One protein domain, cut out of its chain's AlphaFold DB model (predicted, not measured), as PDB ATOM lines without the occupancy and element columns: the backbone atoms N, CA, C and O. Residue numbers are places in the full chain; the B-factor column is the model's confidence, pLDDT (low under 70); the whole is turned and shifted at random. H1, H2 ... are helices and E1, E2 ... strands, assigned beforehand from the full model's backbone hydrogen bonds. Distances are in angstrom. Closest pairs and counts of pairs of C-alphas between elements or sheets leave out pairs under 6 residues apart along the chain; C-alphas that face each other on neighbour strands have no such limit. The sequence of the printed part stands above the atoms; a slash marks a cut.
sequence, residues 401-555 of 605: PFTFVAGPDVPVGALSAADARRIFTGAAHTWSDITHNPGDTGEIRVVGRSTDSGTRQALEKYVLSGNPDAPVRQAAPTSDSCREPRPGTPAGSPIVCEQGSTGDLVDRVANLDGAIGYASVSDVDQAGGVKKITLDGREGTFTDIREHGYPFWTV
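What this domain is: This is residues 401 to 555 of the 605 residues of the protein "Phosphate ABC transporter periplasmic protein" of Amycolatopsis mediterranei (strain S699) (UniProt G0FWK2). A strongly twisted five-stranded sheet is the core of this domain, sandwiched between H1 and H3 on one face and H4 and the short H5 on the other. H6, off the sheet, makes one end of the longest axis, and the long link before edge strand E3 reaches the other end at Pro 487. The printed part has 155 residues, with six named helices and six named strands in the order E1 H1 H2 E2 H3 E3 H4 E4 H5 E5 H6 E6. The mixed sheet runs E3 E2 E4 E1 E5; the class is mixed, helices and strands, though under half of the residues are in named elements. The whole is compact, radius of gyration of the C-alphas 14.3 A, spanning 44 by 31 by 27 A.

Where its parts are: The sheet holds E3, residues 495 to 499, E2, 445 to 449, E4, 515 to 520, 16.8 A long, E1, 401 to 406, 16.6 A, and E5, 531 to 535. E1 begins at C-alpha 401 (27.015, 62.703, 365.517). The helices are H1, 417 to 424, 10.5 A, H2, 432 to 435, H3, 454 to 464, 14.2 A, H4, 502 to 510, 12.5 A, H5, 521 to 525, and H6, 542 to 547. E6, 553 to 555, ends at C-alpha 555 (20.002, 60.101, 369.967).

How they stand to each other: E3 and E2 are parallel, with N 446 and O 495 2.8 A apart, within hydrogen-bond range; so are E2 and E4, N 447 to O 516 2.8 A. E4 and E1 are antiparallel, N 517 to O 405 2.8 A, as are E1 and E5, N 531 to O 406 2.8 A. E2, H3, E3 form a strand-helix-strand unit, two parallel neighbours joined through a helix; E3, H4, E4 and E4, H5, E5 are split units, with another strand between; the three crossovers are right-handed. Three layers result from H1 and H3 on one face and H4 on the other, at a height over the sheet of 6.8 A. H1 and H3 touch, Arg 421 and Leu 464 having the closest C-alphas, 4.9 A, at a steep tilt of 52 degrees, opposite ways. H4 and H5 touch, closest C-alphas Val 506 and Val 524, 7.3 A. H2 is close to H1 but not clearly touching, C-alphas 419 and 434 6.4 A apart. E6 pairs with no named strand; its closest C-alpha to E1 is Trp 553 to Pro 401, 4.3 A. Every O i to N i+4 pair is within range in H1, H4, H5 and H6, and 6 of 7 in H3; H2 is too short for one.

The domain as a whole: The C-alphas farthest apart, Pro 487 and Glu 547, are 46.8 A apart. The printed part has no cut; H3 to E3 is a long link of 30 residues. Mean pLDDT of the printed part is 94.1, with residues 466 and 468 under 70.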
ATOM      1  N   PRO A 401      26.661  62.467 366.907       97.50
ATOM      2  CA  PRO A 401      27.015  62.703 365.517       97.50
ATOM      3  C   PRO A 401      27.856  61.556 364.957       97.50
ATOM      4  O   PRO A 401      28.831  61.121 365.578       97.50
ATOM      5  N   PHE A 402      27.528  61.122 363.745       98.19
ATOM      6  CA  PHE A 402      28.306  60.152 362.983       98.19
ATOM      7  C   PHE A 402      28.920  60.793 361.749       98.19
ATOM      8  O   PHE A 402      28.494  61.849 361.281       98.19
ATOM      9  N   THR A 403      29.933  60.139 361.204       98.25
ATOM     10  CA  THR A 403      30.604  60.542 359.973       98.25
ATOM     11  C   THR A 403      31.093  59.311 359.223       98.25
ATOM     12  O   THR A 403      31.100  58.195 359.756       98.25
ATOM     13  N   PHE A 404      31.483  59.511 357.971       98.56
ATOM     14  CA  PHE A 404      32.138  58.483 357.183       98.56
ATOM     15  C   PHE A 404      33.638  58.494 357.478       98.56
ATOM     16  O   PHE A 404      34.249  59.546 357.683       98.56
ATOM     17  N   VAL A 405      34.232  57.309 357.504       98.50
ATOM     18  CA  VAL A 405      35.662  57.105 357.739       98.50
ATOM     19  C   VAL A 405      36.224  56.291 356.590       98.50
ATOM     20  O   VAL A 405      35.613  55.309 356.179       98.50
ATOM     21  N   ALA A 406      37.359  56.706 356.047       98.38
ATOM     22  CA  ALA A 406      37.980  56.054 354.903       98.38
ATOM     23  C   ALA A 406      39.476  55.829 355.128       98.38
ATOM     24  O   ALA A 406      40.107  56.540 355.918       98.38
ATOM     25  N   GLY A 407      40.037  54.858 354.409       97.38
ATOM     26  CA  GLY A 407      41.479  54.650 354.331       97.38
ATOM     27  C   GLY A 407      42.194  55.868 353.717       97.38
ATOM     28  O   GLY A 407      41.568  56.655 352.995       97.38
ATOM     29  N   PRO A 408      43.496  56.071 353.985       95.38
ATOM     30  CA  PRO A 408      44.244  57.230 353.485       95.38
ATOM     31  C   PRO A 408      44.326  57.300 351.953       95.38
ATOM     32  O   PRO A 408      44.425  58.391 351.394       95.38
ATOM     33  N   ASP A 409      44.277  56.146 351.291       95.06
ATOM     34  CA  ASP A 409      44.421  55.940 349.847       95.06
ATOM     35  C   ASP A 409      43.128  56.181 349.049       95.06
ATOM     36  O   ASP A 409      43.171  56.353 347.833       95.06
ATOM     37  N   VAL A 410      41.977  56.244 349.723       97.06
ATOM     38  CA  VAL A 410      40.693  56.588 349.096       97.06
ATOM     39  C   VAL A 410      40.800  57.976 348.429       97.06
ATOM     40  O   VAL A 410      41.355  58.883 349.035       97.06
ATOM     41  N   PRO A 411      40.276  58.234 347.220       96.38
ATOM     42  CA  PRO A 411      40.521  59.503 346.512       96.38
ATOM     43  C   PRO A 411      39.563  60.656 346.872       96.38
ATOM     44  O   PRO A 411      39.685  61.752 346.333       96.38
ATOM     45  N   VAL A 412      38.617  60.458 347.799       96.38
ATOM     46  CA  VAL A 412      37.616  61.477 348.179       96.38
ATOM     47  C   VAL A 412      37.819  62.010 349.597       96.38
ATOM     48  O   VAL A 412      38.233  61.266 350.481       96.38
ATOM     49  N   GLY A 413      37.528  63.294 349.830       96.25
ATOM     50  CA  GLY A 413      37.461  63.914 351.171       96.25
ATOM     51  C   GLY A 413      36.040  64.309 351.605       96.25
ATOM     52  O   GLY A 413      35.805  64.685 352.753       96.25
ATOM     53  N   ALA A 414      35.088  64.221 350.680       96.88
ATOM     54  CA  ALA A 414      33.688  64.561 350.872       96.88
ATOM     55  C   ALA A 414      32.827  63.621 350.024       96.88
ATOM     56  O   ALA A 414      33.248  63.208 348.944       96.88
ATOM     57  N   LEU A 415      31.628  63.312 350.504       97.56
ATOM     58  CA  LEU A 415      30.613  62.559 349.774       97.56
ATOM     59  C   LEU A 415      29.314  63.348 349.740       97.56
ATOM     60  O   LEU A 415      28.943  63.981 350.728       97.56
ATOM     61  N   SER A 416      28.594  63.261 348.625       96.38
ATOM     62  CA  SER A 416      27.178  63.615 348.626       96.38
ATOM     63  C   SER A 416      26.354  62.507 349.295       96.38
ATOM     64  O   SER A 416      26.767  61.342 349.325       96.38
ATOM     65  N   ALA A 417      25.154  62.821 349.783       94.62
ATOM     66  CA  ALA A 417      24.225  61.794 350.272       94.62
ATOM     67  C   ALA A 417      23.868  60.753 349.187       94.62
ATOM     68  O   ALA A 417      23.630  59.583 349.497       94.62
ATOM     69  N   ALA A 418      23.863  61.155 347.911       95.25
ATOM     70  CA  ALA A 418      23.641  60.252 346.785       95.25
ATOM     71  C   ALA A 418      24.818  59.284 346.587       95.25
ATOM     72  O   ALA A 418      24.594  58.091 346.390       95.25
ATOM     73  N   ASP A 419      26.057  59.762 346.701       97.25
ATOM     74  CA  ASP A 419      27.250  58.916 346.586       97.25
ATOM     75  C   ASP A 419      27.393  57.979 347.778       97.25
ATOM     76  O   ASP A 419      27.633  56.788 347.593       97.25
ATOM     77  N   ALA A 420      27.138  58.473 348.993       97.50
ATOM     78  CA  ALA A 420      27.050  57.625 350.176       97.50
ATOM     79  C   ALA A 420      26.005  56.514 349.974       97.50
ATOM     80  O   ALA A 420      26.290  55.344 350.221       97.50
ATOM     81  N   ARG A 421      24.821  56.848 349.440       96.69
ATOM     82  CA  ARG A 421      23.810  55.843 349.095       96.69
ATOM     83  C   ARG A 421      24.366  54.812 348.119       96.69
ATOM     84  O   ARG A 421      24.295  53.628 348.417       96.69
ATOM     85  N   ARG A 422      24.956  55.244 347.002       96.69
ATOM     86  CA  ARG A 422      25.503  54.340 345.978       96.69
ATOM     87  C   ARG A 422      26.578  53.403 346.530       96.69
ATOM     88  O   ARG A 422      26.565  52.223 346.197       96.69
ATOM     89  N   ILE A 423      27.468  53.906 347.384       97.44
ATOM     90  CA  ILE A 423      28.518  53.117 348.044       97.44
ATOM     91  C   ILE A 423      27.891  52.050 348.948       97.44
ATOM     92  O   ILE A 423      28.123  50.857 348.764       97.44
ATOM     93  N   PHE A 424      27.058  52.460 349.908       97.50
ATOM     94  CA  PHE A 424      26.576  51.560 350.959       97.50
ATOM     95  C   PHE A 424      25.433  50.640 350.510       97.50
ATOM     96  O   PHE A 424      25.208  49.615 351.151       97.50
ATOM     97  N   THR A 425      24.741  50.936 349.403       95.62
ATOM     98  CA  THR A 425      23.813  49.991 348.752       95.62
ATOM     99  C   THR A 425      24.503  49.078 347.739       95.62
ATOM    100  O   THR A 425      23.855  48.196 347.179       95.62
ATOM    101  N   GLY A 426      25.805  49.266 347.509       93.62
ATOM    102  CA  GLY A 426      26.605  48.460 346.592       93.62
ATOM    103  C   GLY A 426      26.370  48.749 345.105       93.62
ATOM    104  O   GLY A 426      26.707  47.919 344.266       93.62
ATOM    105  N   ALA A 427      25.789  49.905 344.776       93.81
ATOM    106  CA  ALA A 427      25.605  50.366 343.399       93.81
ATOM    107  C   ALA A 427      26.872  51.005 342.796       93.81
ATOM    108  O   ALA A 427      26.925  51.224 341.589       93.81
ATOM    109  N   ALA A 428      27.858  51.353 343.627       94.12
ATOM    110  CA  ALA A 428      29.198  51.748 343.203       94.12
ATOM    111  C   ALA A 428      30.196  50.637 343.549       94.12
ATOM    112  O   ALA A 428      30.159  50.082 344.649       94.12
ATOM    113  N   HIS A 429      31.084  50.328 342.608       91.38
ATOM    114  CA  HIS A 429      32.017  49.205 342.688       91.38
ATOM    115  C   HIS A 429      33.468  49.678 342.786       91.38
ATOM    116  O   HIS A 429      34.266  49.097 343.522       91.38
ATOM    117  N   THR A 430      33.804  50.757 342.080       94.25
ATOM    118  CA  THR A 430      35.137  51.368 342.053       94.25
ATOM    119  C   THR A 430      35.068  52.838 342.434       94.25
ATOM    120  O   THR A 430      34.030  53.483 342.291       94.25
ATOM    121  N   TRP A 431      36.180  53.407 342.890       95.69
ATOM    122  CA  TRP A 431      36.229  54.824 343.249       95.69
ATOM    123  C   TRP A 431      35.970  55.750 342.055       95.69
ATOM    124  O   TRP A 431      35.362  56.804 342.242       95.69
ATOM    125  N   SER A 432      36.302  55.321 340.835       95.38
ATOM    126  CA  SER A 432      35.956  56.030 339.597       95.38
ATOM    127  C   SER A 432      34.445  56.227 339.400       95.38
ATOM    128  O   SER A 432      34.033  57.232 338.816       95.38
ATOM    129  N   ASP A 433      33.603  55.349 339.964       94.75
ATOM    130  CA  ASP A 433      32.142  55.493 339.929       94.75
ATOM    131  C   ASP A 433      31.663  56.725 340.713       94.75
ATOM    132  O   ASP A 433      30.557  57.219 340.469       94.75
ATOM    133  N   ILE A 434      32.472  57.195 341.666       96.62
ATOM    134  CA  ILE A 434      32.184  58.323 342.557       96.62
ATOM    135  C   ILE A 434      32.956  59.572 342.128       96.62
ATOM    136  O   ILE A 434      32.392  60.659 342.081       96.62
ATOM    137  N   THR A 435      34.243  59.437 341.801       96.12
ATOM    138  CA  THR A 435      35.085  60.584 341.425       96.12
ATOM    139  C   THR A 435      34.906  61.015 339.975       96.12
ATOM    140  O   THR A 435      35.327  62.112 339.612       96.12
ATOM    141  N   HIS A 436      34.314  60.157 339.137       94.00
ATOM    142  CA  HIS A 436      34.245  60.313 337.681       94.00
ATOM    143  C   HIS A 436      35.621  60.426 336.998       94.00
ATOM    144  O   HIS A 436      35.709  60.823 335.835       94.00
ATOM    145  N   ASN A 437      36.696  60.057 337.700       94.69
ATOM    146  CA  ASN A 437      38.055  60.024 337.183       94.69
ATOM    147  C   ASN A 437      38.430  58.578 336.805       94.69
ATOM    148  O   ASN A 437      38.543  57.731 337.693       94.69
ATOM    149  N   PRO A 438      38.690  58.278 335.516       90.00
ATOM    150  CA  PRO A 438      39.061  56.933 335.069       90.00
ATOM    151  C   PRO A 438      40.353  56.384 335.690       90.00
ATOM    152  O   PRO A 438      40.581  55.180 335.637       90.00
ATOM    153  N   GLY A 439      41.209  57.248 336.249       91.06
ATOM    154  CA  GLY A 439      42.430  56.839 336.947       91.06
ATOM    155  C   GLY A 439      42.192  56.251 338.342       91.06
ATOM    156  O   GLY A 439      43.067  55.560 338.859       91.06
ATOM    157  N   ASP A 440      41.015  56.466 338.936       93.88
ATOM    158  CA  ASP A 440      40.688  56.016 340.294       93.88
ATOM    159  C   ASP A 440      40.114  54.590 340.277       93.88
ATOM    160  O   ASP A 440      38.999  54.320 340.728       93.88
ATOM    161  N   THR A 441      40.877  53.646 339.726       91.62
ATOM    162  CA  THR A 441      40.430  52.264 339.467       91.62
ATOM    163  C   THR A 441      40.339  51.385 340.718       91.62
ATOM    164  O   THR A 441      40.067  50.191 340.606       91.62
ATOM    165  N   GLY A 442      40.619  51.928 341.906       91.94
ATOM    166  CA  GLY A 442      40.566  51.176 343.158       91.94
ATOM    167  C   GLY A 442      39.154  50.665 343.450       91.94
ATOM    168  O   GLY A 442      38.177  51.395 343.286       91.94
ATOM    169  N   GLU A 443      39.043  49.418 343.904       93.69
ATOM    170  CA  GLU A 443      37.775  48.844 344.364       93.69
ATOM    171  C   GLU A 443      37.299  49.515 345.656       93.69
ATOM    172  O   GLU A 443      38.093  49.808 346.555       93.69
ATOM    173  N   ILE A 444      35.986  49.705 345.771       95.44
ATOM    174  CA  ILE A 444      35.352  50.166 347.004       95.44
ATOM    175  C   ILE A 444      35.174  48.966 347.937       95.44
ATOM    176  O   ILE A 444      34.504  47.986 347.595       95.44
ATOM    177  N   ARG A 445      35.742  49.064 349.142       97.44
ATOM    178  CA  ARG A 445      35.573  48.061 350.203       97.44
ATOM    179  C   ARG A 445      34.748  48.647 351.342       97.44
ATOM    180  O   ARG A 445      35.235  49.449 352.133       97.44
ATOM    181  N   VAL A 446      33.485  48.252 351.430       98.25
ATOM    182  CA  VAL A 446      32.578  48.709 352.483       98.25
ATOM    183  C   VAL A 446      32.802  47.882 353.744       98.25
ATOM    184  O   VAL A 446      32.602  46.665 353.758       98.25
ATOM    185  N   VAL A 447      33.179  48.557 354.823       98.44
ATOM    186  CA  VAL A 447      33.237  47.995 356.172       98.44
ATOM    187  C   VAL A 447      32.034  48.526 356.945       98.44
ATOM    188  O   VAL A 447      32.000  49.684 357.359       98.44
ATOM    189  N   GLY A 448      31.018  47.683 357.097       97.25
ATOM    190  CA  GLY A 448      29.782  48.002 357.803       97.25
ATOM    191  C   GLY A 448      29.701  47.374 359.193       97.25
ATOM    192  O   GLY A 448      30.631  46.738 359.690       97.25
ATOM    193  N   ARG A 449      28.538  47.531 359.822       96.12
ATOM    194  CA  ARG A 449      28.153  46.853 361.070       96.12
ATOM    195  C   ARG A 449      26.992  45.894 360.813       96.12
ATOM    196  O   ARG A 449      26.276  46.055 359.826       96.12
ATOM    197  N   SER A 450      26.769  44.935 361.706       91.56
ATOM    198  CA  SER A 450      25.585  44.067 361.645       91.56
ATOM    199  C   SER A 450      24.280  44.864 361.789       91.56
ATOM    200  O   SER A 450      24.271  46.024 362.216       91.56
ATOM    201  N   THR A 451      23.149  44.241 361.454       88.44
ATOM    202  CA  THR A 451      21.803  44.835 361.570       88.44
ATOM    203  C   THR A 451      21.405  45.219 362.997       88.44
ATOM    204  O   THR A 451      20.420  45.936 363.183       88.44
ATOM    205  N   ASP A 452      22.151  44.748 363.995       87.62
ATOM    206  CA  ASP A 452      21.934  44.976 365.431       87.62
ATOM    207  C   ASP A 452      22.591  46.269 365.934       87.62
ATOM    208  O   ASP A 452      22.330  46.732 367.048       87.62
ATOM    209  N   SER A 453      23.407  46.899 365.085       94.19
ATOM    210  CA  SER A 453      24.000  48.210 365.332       94.19
ATOM    211  C   SER A 453      22.959  49.323 365.183       94.19
ATOM    212  O   SER A 453      22.322  49.455 364.133       94.19
ATOM    213  N   GLY A 454      22.806  50.171 366.204       93.81
ATOM    214  CA  GLY A 454      22.012  51.397 366.071       93.81
ATOM    215  C   GLY A 454      22.689  52.412 365.146       93.81
ATOM    216  O   GLY A 454      22.010  53.018 364.323       93.81
ATOM    217  N   THR A 455      24.028  52.476 365.123       95.88
ATOM    218  CA  THR A 455      24.779  53.268 364.131       95.88
ATOM    219  C   THR A 455      24.393  52.903 362.689       95.88
ATOM    220  O   THR A 455      24.132  53.789 361.874       95.88
ATOM    221  N   ARG A 456      24.315  51.602 362.354       95.56
ATOM    222  CA  ARG A 456      23.848  51.159 361.024       95.56
ATOM    223  C   ARG A 456      22.411  51.591 360.766       95.56
ATOM    224  O   ARG A 456      22.113  52.081 359.684       95.56
ATOM    225  N   GLN A 457      21.524  51.432 361.743       93.00
ATOM    226  CA  GLN A 457      20.132  51.859 361.590       93.00
ATOM    227  C   GLN A 457      20.023  53.367 361.349       93.00
ATOM    228  O   GLN A 457      19.236  53.789 360.505       93.00
ATOM    229  N   ALA A 458      20.851  54.175 362.016       94.38
ATOM    230  CA  ALA A 458      20.926  55.610 361.778       94.38
ATOM    231  C   ALA A 458      21.401  55.928 360.349       94.38
ATOM    232  O   ALA A 458      20.816  56.791 359.692       94.38
ATOM    233  N   LEU A 459      22.408  55.210 359.838       96.56
ATOM    234  CA  LEU A 459      22.855  55.336 358.448       96.56
ATOM    235  C   LEU A 459      21.715  55.015 357.466       96.56
ATOM    236  O   LEU A 459      21.385  55.839 356.612       96.56
ATOM    237  N   GLU A 460      21.096  53.842 357.609       95.12
ATOM    238  CA  GLU A 460      20.023  53.353 356.732       95.12
ATOM    239  C   GLU A 460      18.820  54.307 356.718       95.12
ATOM    240  O   GLU A 460      18.314  54.669 355.655       95.12
ATOM    241  N   LYS A 461      18.398  54.767 357.899       92.50
ATOM    242  CA  LYS A 461      17.214  55.614 358.083       92.50
ATOM    243  C   LYS A 461      17.438  57.053 357.627       92.50
ATOM    244  O   LYS A 461      16.587  57.621 356.946       92.50
ATOM    245  N   TYR A 462      18.560  57.661 358.013       93.19
ATOM    246  CA  TYR A 462      18.735  59.109 357.877       93.19
ATOM    247  C   TYR A 462      19.629  59.524 356.706       93.19
ATOM    248  O   TYR A 462      19.500  60.651 356.237       93.19
ATOM    249  N   VAL A 463      20.489  58.636 356.195       95.19
ATOM    250  CA  VAL A 463      21.379  58.945 355.060       95.19
ATOM    251  C   VAL A 463      20.972  58.173 353.810       95.19
ATOM    252  O   VAL A 463      20.732  58.778 352.763       95.19
ATOM    253  N   LEU A 464      20.842  56.845 353.906       94.81
ATOM    254  CA  LEU A 464      20.585  56.009 352.730       94.81
ATOM    255  C   LEU A 464      19.157  56.128 352.217       94.81
ATOM    256  O   LEU A 464      18.950  55.918 351.031       94.81
ATOM    257  N   SER A 465      18.176  56.463 353.055       86.81
ATOM    258  CA  SER A 465      16.801  56.680 352.592       86.81
ATOM    259  C   SER A 465      16.510  58.089 352.145       86.81
ATOM    260  O   SER A 465      15.810  58.281 351.150       86.81
ATOM    261  N   GLY A 466      16.990  59.084 352.891       68.56
ATOM    262  CA  GLY A 466      16.447  60.446 352.850       68.56
ATOM    263  C   GLY A 466      15.003  60.567 353.378       68.56
ATOM    264  O   GLY A 466      14.525  61.681 353.550       68.56
ATOM    265  N   ASN A 467      14.325  59.446 353.664       75.75
ATOM    266  CA  ASN A 467      13.011  59.356 354.299       75.75
ATOM    267  C   ASN A 467      13.059  58.350 355.475       75.75
ATOM    268  O   ASN A 467      13.195  57.148 355.225       75.75
ATOM    269  N   PRO A 468      12.905  58.811 356.728       69.69
ATOM    270  CA  PRO A 468      12.896  57.961 357.917       69.69
ATOM    271  C   PRO A 468      11.859  56.828 357.921       69.69
ATOM    272  O   PRO A 468      12.100  55.802 358.558       69.69
ATOM    273  N   ASP A 469      10.740  56.997 357.213       77.19
ATOM    274  CA  ASP A 469       9.622  56.041 357.198       77.19
ATOM    275  C   ASP A 469       9.812  54.908 356.173       77.19
ATOM    276  O   ASP A 469       9.047  53.945 356.142       77.19
ATOM    277  N   ALA A 470      10.844  55.005 355.329       80.75
ATOM    278  CA  ALA A 470      11.171  54.016 354.307       80.75
ATOM    279  C   ALA A 470      12.691  53.746 354.282       80.75
ATOM    280  O   ALA A 470      13.376  54.206 353.361       80.75
ATOM    281  N   PRO A 471      13.248  53.042 355.293       83.00
ATOM    282  CA  PRO A 471      14.681  52.768 355.414       83.00
ATOM    283  C   PRO A 471      15.231  51.972 354.214       83.00
ATOM    284  O   PRO A 471      14.676  50.946 353.820       83.00
ATOM    285  N   VAL A 472      16.355  52.422 353.659       92.69
ATOM    286  CA  VAL A 472      17.115  51.782 352.589       92.69
ATOM    287  C   VAL A 472      18.246  51.039 353.266       92.69
ATOM    288  O   VAL A 472      19.067  51.630 353.967       92.69
ATOM    289  N   ARG A 473      18.262  49.722 353.077       94.19
ATOM    290  CA  ARG A 473      19.228  48.850 353.736       94.19
ATOM    291  C   ARG A 473      20.605  48.985 353.105       94.19
ATOM    292  O   ARG A 473      20.728  49.087 351.883       94.19
ATOM    293  N   GLN A 474      21.629  48.919 353.948       95.38
ATOM    294  CA  GLN A 474      22.984  48.653 353.487       95.38
ATOM    295  C   GLN A 474      23.006  47.300 352.758       95.38
ATOM    296  O   GLN A 474      22.279  46.374 353.140       95.38
ATOM    297  N   ALA A 475      23.854  47.183 351.738       94.56
ATOM    298  CA  ALA A 475      24.113  45.934 351.041       94.56
ATOM    299  C   ALA A 475      24.456  44.796 352.016       94.56
ATOM    300  O   ALA A 475      25.115  44.996 353.042       94.56
ATOM    301  N   ALA A 476      23.998  43.590 351.675       93.94
ATOM    302  CA  ALA A 476      24.335  42.381 352.411       93.94
ATOM    303  C   ALA A 476      25.849  42.103 352.327       93.94
ATOM    304  O   ALA A 476      26.468  42.428 351.310       93.94
ATOM    305  N   PRO A 477      26.449  41.481 353.357       95.25
ATOM    306  CA  PRO A 477      27.868  41.167 353.337       95.25
ATOM    307  C   PRO A 477      28.187  40.191 352.202       95.25
ATOM    308  O   PRO A 477      27.602  39.110 352.100       95.25
ATOM    309  N   THR A 478      29.145  40.573 351.367       96.06
ATOM    310  CA  THR A 478      29.710  39.761 350.283       96.06
ATOM    311  C   THR A 478      31.071  39.184 350.656       96.06
ATOM    312  O   THR A 478      31.611  38.394 349.896       96.06
ATOM    313  N   SER A 479      31.636  39.540 351.815       95.94
ATOM    314  CA  SER A 479      32.951  39.099 352.285       95.94
ATOM    315  C   SER A 479      32.982  38.942 353.804       95.94
ATOM    316  O   SER A 479      32.490  39.803 354.529       95.94
ATOM    317  N   ASP A 480      33.627  37.879 354.290       93.62
ATOM    318  CA  ASP A 480      33.924  37.697 355.721       93.62
ATOM    319  C   ASP A 480      35.273  38.320 356.108       93.62
ATOM    320  O   ASP A 480      35.454  38.825 357.212       93.62
ATOM    321  N   SER A 481      36.233  38.316 355.179       93.00
ATOM    322  CA  SER A 481      37.597  38.802 355.408       93.00
ATOM    323  C   SER A 481      37.777  40.284 355.096       93.00
ATOM    324  O   SER A 481      38.866  40.807 355.328       93.00
ATOM    325  N   CYS A 482      36.770  40.940 354.511       94.69
ATOM    326  CA  CYS A 482      36.831  42.258 353.867       94.69
ATOM    327  C   CYS A 482      37.872  42.387 352.739       94.69
ATOM    328  O   CYS A 482      38.185  43.504 352.336       94.69
ATOM    329  N   ARG A 483      38.480  41.292 352.270       93.62
ATOM    330  CA  ARG A 483      39.486  41.318 351.188       93.62
ATOM    331  C   ARG A 483      39.010  40.565 349.965       93.62
ATOM    332  O   ARG A 483      39.207  41.030 348.853       93.62
ATOM    333  N   GLU A 484      38.387  39.420 350.192       92.94
ATOM    334  CA  GLU A 484      37.982  38.503 349.134       92.94
ATOM    335  C   GLU A 484      36.471  38.284 349.193       92.94
ATOM    336  O   GLU A 484      35.921  38.150 350.295       92.94
ATOM    337  N   PRO A 485      35.780  38.253 348.045       94.00
ATOM    338  CA  PRO A 485      34.364  37.936 348.011       94.00
ATOM    339  C   PRO A 485      34.122  36.471 348.402       94.00
ATOM    340  O   PRO A 485      34.939  35.586 348.144       94.00
ATOM    341  N   ARG A 486      32.960  36.194 348.994       95.44
ATOM    342  CA  ARG A 486      32.502  34.839 349.306       95.44
ATOM    343  C   ARG A 486      32.312  34.038 348.015       95.44
ATOM    344  O   ARG A 486      31.892  34.616 347.002       95.44
ATOM    345  N   PRO A 487      32.515  32.707 348.047       93.56
ATOM    346  CA  PRO A 487      32.182  31.845 346.920       93.56
ATOM    347  C   PRO A 487      30.739  32.072 346.446       93.56
ATOM    348  O   PRO A 487      29.810  32.077 347.249       93.56
ATOM    349  N   GLY A 488      30.561  32.271 345.139       90.81
ATOM    350  CA  GLY A 488      29.248  32.518 344.529       90.81
ATOM    351  C   GLY A 488      28.791  33.982 344.508       90.81
ATOM    352  O   GLY A 488      27.713  34.258 343.988       90.81
ATOM    353  N   THR A 489      29.594  34.925 345.011       91.19
ATOM    354  CA  THR A 489      29.322  36.362 344.834       91.19
ATOM    355  C   THR A 489      29.412  36.731 343.344       91.19
ATOM    356  O   THR A 489      30.415  36.392 342.709       91.19
ATOM    357  N   PRO A 490      28.408  37.419 342.758       87.56
ATOM    358  CA  PRO A 490      28.452  37.840 341.360       87.56
ATOM    359  C   PRO A 490      29.676  38.708 341.054       87.56
ATOM    360  O   PRO A 490      30.016  39.607 341.829       87.56
ATOM    361  N   ALA A 491      30.313  38.465 339.906       82.56
ATOM    362  CA  ALA A 491      31.465  39.245 339.462       82.56
ATOM    363  C   ALA A 491      31.107  40.735 339.361       82.56
ATOM    364  O   ALA A 491      30.048  41.090 338.847       82.56
ATOM    365  N   GLY A 492      31.992  41.596 339.866       78.25
ATOM    366  CA  GLY A 492      31.764  43.040 339.916       78.25
ATOM    367  C   GLY A 492      30.927  43.518 341.105       78.25
ATOM    368  O   GLY A 492      30.756  44.718 341.244       78.25
ATOM    369  N   SER A 493      30.439  42.638 341.990       83.75
ATOM    370  CA  SER A 493      29.827  43.084 343.254       83.75
ATOM    371  C   SER A 493      30.876  43.763 344.143       83.75
ATOM    372  O   SER A 493      32.012  43.287 344.197       83.75
ATOM    373  N   PRO A 494      30.524  44.826 344.889       86.19
ATOM    374  CA  PRO A 494      31.466  45.437 345.812       86.19
ATOM    375  C   PRO A 494      31.762  44.495 346.982       86.19
ATOM    376  O   PRO A 494      30.939  43.650 347.356       86.19
ATOM    377  N   ILE A 495      32.938  44.662 347.582       95.06
ATOM    378  CA  ILE A 495      33.322  43.932 348.790       95.06
ATOM    379  C   ILE A 495      32.658  44.624 349.976       95.06
ATOM    380  O   ILE A 495      32.996  45.755 350.311       95.06
ATOM    381  N   VAL A 496      31.727  43.930 350.618       96.81
ATOM    382  CA  VAL A 496      31.020  44.386 351.813       96.81
ATOM    383  C   VAL A 496      31.287  43.377 352.916       96.81
ATOM    384  O   VAL A 496      30.983  42.196 352.759       96.81
ATOM    385  N   CYS A 497      31.840  43.829 354.031       96.88
ATOM    386  CA  CYS A 497      31.993  43.016 355.231       96.88
ATOM    387  C   CYS A 497      31.394  43.730 356.440       96.88
ATOM    388  O   CYS A 497      31.164  44.940 356.414       96.88
ATOM    389  N   GLU A 498      31.161  42.987 357.514       96.69
ATOM    390  CA  GLU A 498      30.581  43.519 358.744       96.69
ATOM    391  C   GLU A 498      31.521  43.297 359.926       96.69
ATOM    392  O   GLU A 498      32.183  42.265 360.019       96.69
ATOM    393  N   GLN A 499      31.577  44.276 360.828       95.88
ATOM    394  CA  GLN A 499      32.348  44.218 362.068       95.88
ATOM    395  C   GLN A 499      31.433  44.282 363.295       95.88
ATOM    396  O   GLN A 499      30.363  44.904 363.277       95.88
ATOM    397  N   GLY A 500      31.870  43.635 364.378       90.81
ATOM    398  CA  GLY A 500      31.104  43.520 365.621       90.81
ATOM    399  C   GLY A 500      31.037  44.824 366.415       90.81
ATOM    400  O   GLY A 500      29.989  45.145 366.970       90.81
ATOM    401  N   SER A 501      32.105  45.627 366.406       93.81
ATOM    402  CA  SER A 501      32.200  46.868 367.186       93.81
ATOM    403  C   SER A 501      32.575  48.095 366.347       93.81
ATOM    404  O   SER A 501      32.982  47.988 365.190       93.81
ATOM    405  N   THR A 502      32.402  49.292 366.923       95.38
ATOM    406  CA  THR A 502      32.827  50.543 366.271       95.38
ATOM    407  C   THR A 502      34.349  50.604 366.150       95.38
ATOM    408  O   THR A 502      34.846  51.029 365.112       95.38
ATOM    409  N   GLY A 503      35.076  50.133 367.170       94.50
ATOM    410  CA  GLY A 503      36.539  50.060 367.149       94.50
ATOM    411  C   GLY A 503      37.042  49.153 366.030       94.50
ATOM    412  O   GLY A 503      37.790  49.612 365.176       94.50
ATOM    413  N   ASP A 504      36.523  47.922 365.951       95.69
ATOM    414  CA  ASP A 504      36.928  46.961 364.913       95.69
ATOM    415  C   ASP A 504      36.654  47.487 363.499       95.69
ATOM    416  O   ASP A 504      37.444  47.260 362.587       95.69
ATOM    417  N   LEU A 505      35.542  48.208 363.299       97.62
ATOM    418  CA  LEU A 505      35.234  48.847 362.019       97.62
ATOM    419  C   LEU A 505      36.292  49.884 361.648       97.62
ATOM    420  O   LEU A 505      36.810  49.852 360.532       97.62
ATOM    421  N   VAL A 506      36.604  50.801 362.564       97.94
ATOM    422  CA  VAL A 506      37.572  51.875 362.313       97.94
ATOM    423  C   VAL A 506      38.971  51.298 362.086       97.94
ATOM    424  O   VAL A 506      39.625  51.660 361.109       97.94
ATOM    425  N   ASP A 507      39.383  50.328 362.903       97.06
ATOM    426  CA  ASP A 507      40.659  49.622 362.754       97.06
ATOM    427  C   ASP A 507      40.730  48.869 361.423       97.06
ATOM    428  O   ASP A 507      41.764  48.859 360.747       97.06
ATOM    429  N   ARG A 508      39.623  48.254 360.998       97.75
ATOM    430  CA  ARG A 508      39.555  47.559 359.714       97.75
ATOM    431  C   ARG A 508      39.705  48.518 358.541       97.75
ATOM    432  O   ARG A 508      40.409  48.172 357.595       97.75
ATOM    433  N   VAL A 509      39.074  49.690 358.602       98.44
ATOM    434  CA  VAL A 509      39.205  50.738 357.579       98.44
ATOM    435  C   VAL A 509      40.636  51.276 357.521       98.44
ATOM    436  O   VAL A 509      41.163  51.463 356.430       98.44
ATOM    437  N   ALA A 510      41.295  51.453 358.669       97.69
ATOM    438  CA  ALA A 510      42.680  51.930 358.735       97.69
ATOM    439  C   ALA A 510      43.689  50.999 358.037       97.69
ATOM    440  O   ALA A 510      44.741  51.443 357.586       97.69
ATOM    441  N   ASN A 511      43.383  49.698 357.971       96.56
ATOM    442  CA  ASN A 511      44.304  48.643 357.530       96.56
ATOM    443  C   ASN A 511      43.867  47.950 356.223       96.56
ATOM    444  O   ASN A 511      44.279  46.813 355.930       96.56
ATOM    445  N   LEU A 512      42.986  48.592 355.458       96.00
ATOM    446  CA  LEU A 512      42.435  48.040 354.230       96.00
ATOM    447  C   LEU A 512      42.356  49.113 353.144       96.00
ATOM    448  O   LEU A 512      41.561  50.041 353.233       96.00
ATOM    449  N   ASP A 513      43.142  48.926 352.089       94.31
ATOM    450  CA  ASP A 513      43.146  49.818 350.933       94.31
ATOM    451  C   ASP A 513      41.751  49.905 350.298       94.31
ATOM    452  O   ASP A 513      41.023  48.907 350.187       94.31
ATOM    453  N   GLY A 514      41.370  51.106 349.879       94.38
ATOM    454  CA  GLY A 514      40.075  51.409 349.283       94.38
ATOM    455  C   GLY A 514      38.897  51.265 350.249       94.38
ATOM    456  O   GLY A 514      37.750  51.247 349.792       94.38
ATOM    457  N   ALA A 515      39.148  51.126 351.556       97.88
ATOM    458  CA  ALA A 515      38.094  50.897 352.532       97.88
ATOM    459  C   ALA A 515      37.367  52.171 352.950       97.88
ATOM    460  O   ALA A 515      37.964  53.229 353.159       97.88
ATOM    461  N   ILE A 516      36.061  52.025 353.145       98.56
ATOM    462  CA  ILE A 516      35.184  53.043 353.706       98.56
ATOM    463  C   ILE A 516      34.198  52.406 354.681       98.56
ATOM    464  O   ILE A 516      33.660  51.327 354.446       98.56
ATOM    465  N   GLY A 517      33.944  53.100 355.780       98.50
ATOM    466  CA  GLY A 517      32.950  52.747 356.778       98.50
ATOM    467  C   GLY A 517      32.356  53.998 357.413       98.50
ATOM    468  O   GLY A 517      32.405  55.095 356.853       98.50
ATOM    469  N   TYR A 518      31.784  53.836 358.598       98.50
ATOM    470  CA  TYR A 518      31.158  54.911 359.356       98.50
ATOM    471  C   TYR A 518      31.303  54.671 360.859       98.50
ATOM    472  O   TYR A 518      31.262  53.535 361.331       98.50
ATOM    473  N   ALA A 519      31.454  55.749 361.619       98.00
ATOM    474  CA  ALA A 519      31.589  55.707 363.072       98.00
ATOM    475  C   ALA A 519      31.165  57.046 363.689       98.00
ATOM    476  O   ALA A 519      30.829  57.994 362.970       98.00
ATOM    477  N   SER A 520      31.142  57.131 365.024       97.38
ATOM    478  CA  SER A 520      30.900  58.415 365.690       97.38
ATOM    479  C   SER A 520      32.017  59.396 365.333       97.38
ATOM    480  O   SER A 520      33.167  58.989 365.158       97.38
ATOM    481  N   VAL A 521      31.705  60.691 365.235       97.06
ATOM    482  CA  VAL A 521      32.731  61.722 364.971       97.06
ATOM    483  C   VAL A 521      33.858  61.628 366.006       97.06
ATOM    484  O   VAL A 521      35.026  61.748 365.657       97.06
ATOM    485  N   SER A 522      33.510  61.324 367.259       95.62
ATOM    486  CA  SER A 522      34.450  61.097 368.359       95.62
ATOM    487  C   SER A 522      35.418  59.938 368.115       95.62
ATOM    488  O   SER A 522      36.604  60.038 368.429       95.62
ATOM    489  N   ASP A 523      34.926  58.810 367.594       95.75
ATOM    490  CA  ASP A 523      35.754  57.634 367.297       95.75
ATOM    491  C   ASP A 523      36.695  57.905 366.131       95.75
ATOM    492  O   ASP A 523      37.871  57.565 366.214       95.75
ATOM    493  N   VAL A 524      36.216  58.598 365.097       96.69
ATOM    494  CA  VAL A 524      37.046  58.962 363.941       96.69
ATOM    495  C   VAL A 524      38.104  60.004 364.307       96.69
ATOM    496  O   VAL A 524      39.255  59.848 363.916       96.69
ATOM    497  N   ASP A 525      37.757  61.030 365.090       94.31
ATOM    498  CA  ASP A 525      38.698  62.083 365.513       94.31
ATOM    499  C   ASP A 525      39.853  61.529 366.379       94.31
ATOM    500  O   ASP A 525      40.908  62.153 366.479       94.31
ATOM    501  N   GLN A 526      39.664  60.370 367.017       92.06
ATOM    502  CA  GLN A 526      40.658  59.720 367.883       92.06
ATOM    503  C   GLN A 526      41.421  58.588 367.180       92.06
ATOM    504  O   GLN A 526      42.358  58.031 367.754       92.06
ATOM    505  N   ALA A 527      41.023  58.232 365.961       94.06
ATOM    506  CA  ALA A 527      41.620  57.145 365.206       94.06
ATOM    507  C   ALA A 527      42.838  57.609 364.399       94.06
ATOM    508  O   ALA A 527      42.842  58.674 363.781       94.06
ATOM    509  N   GLY A 528      43.880  56.779 364.380       93.56
ATOM    510  CA  GLY A 528      45.035  56.951 363.502       93.56
ATOM    511  C   GLY A 528      44.871  56.167 362.200       93.56
ATOM    512  O   GLY A 528      44.158  55.170 362.157       93.56
ATOM    513  N   GLY A 529      45.554  56.594 361.134       94.56
ATOM    514  CA  GLY A 529      45.594  55.835 359.876       94.56
ATOM    515  C   GLY A 529      44.290  55.852 359.070       94.56
ATOM    516  O   GLY A 529      44.148  55.078 358.133       94.56
ATOM    517  N   VAL A 530      43.359  56.742 359.403       97.75
ATOM    518  CA  VAL A 530      42.115  56.963 358.661       97.75
ATOM    519  C   VAL A 530      41.927  58.443 358.375       97.75
ATOM    520  O   VAL A 530      42.556  59.303 358.995       97.75
ATOM    521  N   LYS A 531      41.018  58.748 357.455       96.69
ATOM    522  CA  LYS A 531      40.529  60.101 357.224       96.69
ATOM    523  C   LYS A 531      39.027  60.191 357.428       96.69
ATOM    524  O   LYS A 531      38.268  59.293 357.058       96.69
ATOM    525  N   LYS A 532      38.613  61.318 357.996       97.50
ATOM    526  CA  LYS A 532      37.212  61.701 358.135       97.50
ATOM    527  C   LYS A 532      36.684  62.221 356.803       97.50
ATOM    528  O   LYS A 532      37.358  63.008 356.140       97.50
ATOM    529  N   ILE A 533      35.484  61.795 356.429       98.00
ATOM    530  CA  ILE A 533      34.832  62.153 355.172       98.00
ATOM    531  C   ILE A 533      33.587  62.980 355.475       98.00
ATOM    532  O   ILE A 533      32.682  62.541 356.188       98.00
ATOM    533  N   THR A 534      33.540  64.190 354.923       97.19
ATOM    534  CA  THR A 534      32.400  65.097 355.111       97.19
ATOM    535  C   THR A 534      31.192  64.650 354.287       97.19
ATOM    536  O   THR A 534      31.345  64.023 353.238       97.19
ATOM    537  N   LEU A 535      29.983  64.967 354.756       97.50
ATOM    538  CA  LEU A 535      28.729  64.638 354.070       97.50
ATOM    539  C   LEU A 535      28.050  65.923 353.600       97.50
ATOM    540  O   LEU A 535      27.704  66.778 354.416       97.50
ATOM    541  N   ASP A 536      27.884  66.058 352.284       95.44
ATOM    542  CA  ASP A 536      27.419  67.271 351.603       95.44
ATOM    543  C   ASP A 536      28.192  68.530 352.057       95.44
ATOM    544  O   ASP A 536      27.615  69.593 352.285       95.44
ATOM    545  N   GLY A 537      29.508  68.391 352.260       93.69
ATOM    546  CA  GLY A 537      30.392  69.472 352.713       93.69
ATOM    547  C   GLY A 537      30.292  69.837 354.201       93.69
ATOM    548  O   GLY A 537      30.847  70.857 354.601       93.69
ATOM    549  N   ARG A 538      29.604  69.035 355.027       96.31
ATOM    550  CA  ARG A 538      29.419  69.257 356.476       96.31
ATOM    551  C   ARG A 538      30.131  68.189 357.318       96.31
ATOM    552  O   ARG A 538      30.274  67.046 356.878       96.31
ATOM    553  N   GLU A 539      30.535  68.530 358.546       92.50
ATOM    554  CA  GLU A 539      31.425  67.687 359.375       92.50
ATOM    555  C   GLU A 539      30.733  66.931 360.524       92.50
ATOM    556  O   GLU A 539      31.391  66.210 361.275       92.50
ATOM    557  N   GLY A 540      29.420  67.095 360.698       93.94
ATOM    558  CA  GLY A 540      28.697  66.497 361.825       93.94
ATOM    559  C   GLY A 540      28.949  67.205 363.155       93.94
ATOM    560  O   GLY A 540      28.984  66.575 364.209       93.94
ATOM    561  N   THR A 541      29.134  68.525 363.126       95.50
ATOM    562  CA  THR A 541      29.158  69.354 364.340       95.50
ATOM    563  C   THR A 541      27.740  69.621 364.861       95.50
ATOM    564  O   THR A 541      26.768  69.501 364.114       95.50
ATOM    565  N   PHE A 542      27.593  70.038 366.126       93.88
ATOM    566  CA  PHE A 542      26.284  70.471 366.646       93.88
ATOM    567  C   PHE A 542      25.664  71.597 365.815       93.88
ATOM    568  O   PHE A 542      24.472  71.556 365.517       93.88
ATOM    569  N   THR A 543      26.476  72.574 365.404       94.31
ATOM    570  CA  THR A 543      26.041  73.667 364.529       94.31
ATOM    571  C   THR A 543      25.512  73.121 363.208       94.31
ATOM    572  O   THR A 543      24.406  73.474 362.812       94.31
ATOM    573  N   ASP A 544      26.219  72.188 362.565       95.75
ATOM    574  CA  ASP A 544      25.748  71.606 361.304       95.75
ATOM    575  C   ASP A 544      24.459  70.800 361.462       95.75
ATOM    576  O   ASP A 544      23.598  70.831 360.583       95.75
ATOM    577  N   ILE A 545      24.304  70.091 362.582       94.75
ATOM    578  CA  ILE A 545      23.077  69.354 362.908       94.75
ATOM    579  C   ILE A 545      21.903  70.318 363.084       94.75
ATOM    580  O   ILE A 545      20.828  70.095 362.525       94.75
ATOM    581  N   ARG A 546      22.103  71.386 363.860       92.50
ATOM    582  CA  ARG A 546      21.039  72.314 364.250       92.50
ATOM    583  C   ARG A 546      20.653  73.278 363.132       92.50
ATOM    584  O   ARG A 546      19.469  73.540 362.944       92.50
ATOM    585  N   GLU A 547      21.639  73.823 362.431       92.00
ATOM    586  CA  GLU A 547      21.471  74.985 361.549       92.00
ATOM    587  C   GLU A 547      21.614  74.623 360.068       92.00
ATOM    588  O   GLU A 547      20.977  75.250 359.225       92.00
ATOM    589  N   HIS A 548      22.392  73.587 359.740       92.00
ATOM    590  CA  HIS A 548      22.718  73.236 358.350       92.00
ATOM    591  C   HIS A 548      22.136  71.894 357.887       92.00
ATOM    592  O   HIS A 548      22.452  71.431 356.789       92.00
ATOM    593  N   GLY A 549      21.285  71.268 358.707       90.38
ATOM    594  CA  GLY A 549      20.555  70.053 358.351       90.38
ATOM    595  C   GLY A 549      21.442  68.824 358.143       90.38
ATOM    596  O   GLY A 549      21.103  67.971 357.322       90.38
ATOM    597  N   TYR A 550      22.573  68.713 358.851       95.44
ATOM    598  CA  TYR A 550      23.408  67.511 358.790       95.44
ATOM    599  C   TYR A 550      22.583  66.269 359.157       95.44
ATOM    600  O   TYR A 550      22.003  66.231 360.244       95.44
ATOM    601  N   PRO A 551      22.508  65.244 358.289       94.56
ATOM    602  CA  PRO A 551      21.546  64.167 358.482       94.56
ATOM    603  C   PRO A 551      22.105  62.980 359.267       94.56
ATOM    604  O   PRO A 551      21.313  62.184 359.760       94.56
ATOM    605  N   PHE A 552      23.427  62.824 359.409       96.31
ATOM    606  CA  PHE A 552      24.005  61.593 359.953       96.31
ATOM    607  C   PHE A 552      24.252  61.660 361.467       96.31
ATOM    608  O   PHE A 552      25.376  61.764 361.946       96.31
ATOM    609  N   TRP A 553      23.175  61.616 362.239       96.56
ATOM    610  CA  TRP A 553      23.217  61.611 363.701       96.56
ATOM    611  C   TRP A 553      22.002  60.885 364.275       96.56
ATOM    612  O   TRP A 553      20.980  60.715 363.598       96.56
ATOM    613  N   THR A 554      22.106  60.479 365.534       95.69
ATOM    614  CA  THR A 554      21.019  59.856 366.297       95.69
ATOM    615  C   THR A 554      21.001  60.382 367.730       95.69
ATOM    616  O   THR A 554      21.833  61.210 368.107       95.69
ATOM    617  N   VAL A 555      20.053  59.896 368.521       97.00
ATOM    618  CA  VAL A 555      20.002  60.101 369.967       97.00
ATOM    619  C   VAL A 555      20.423  58.804 370.649       97.00
ATOM    620  O   VAL A 555      19.877  57.742 370.358       97.00
TER     621      VAL A 555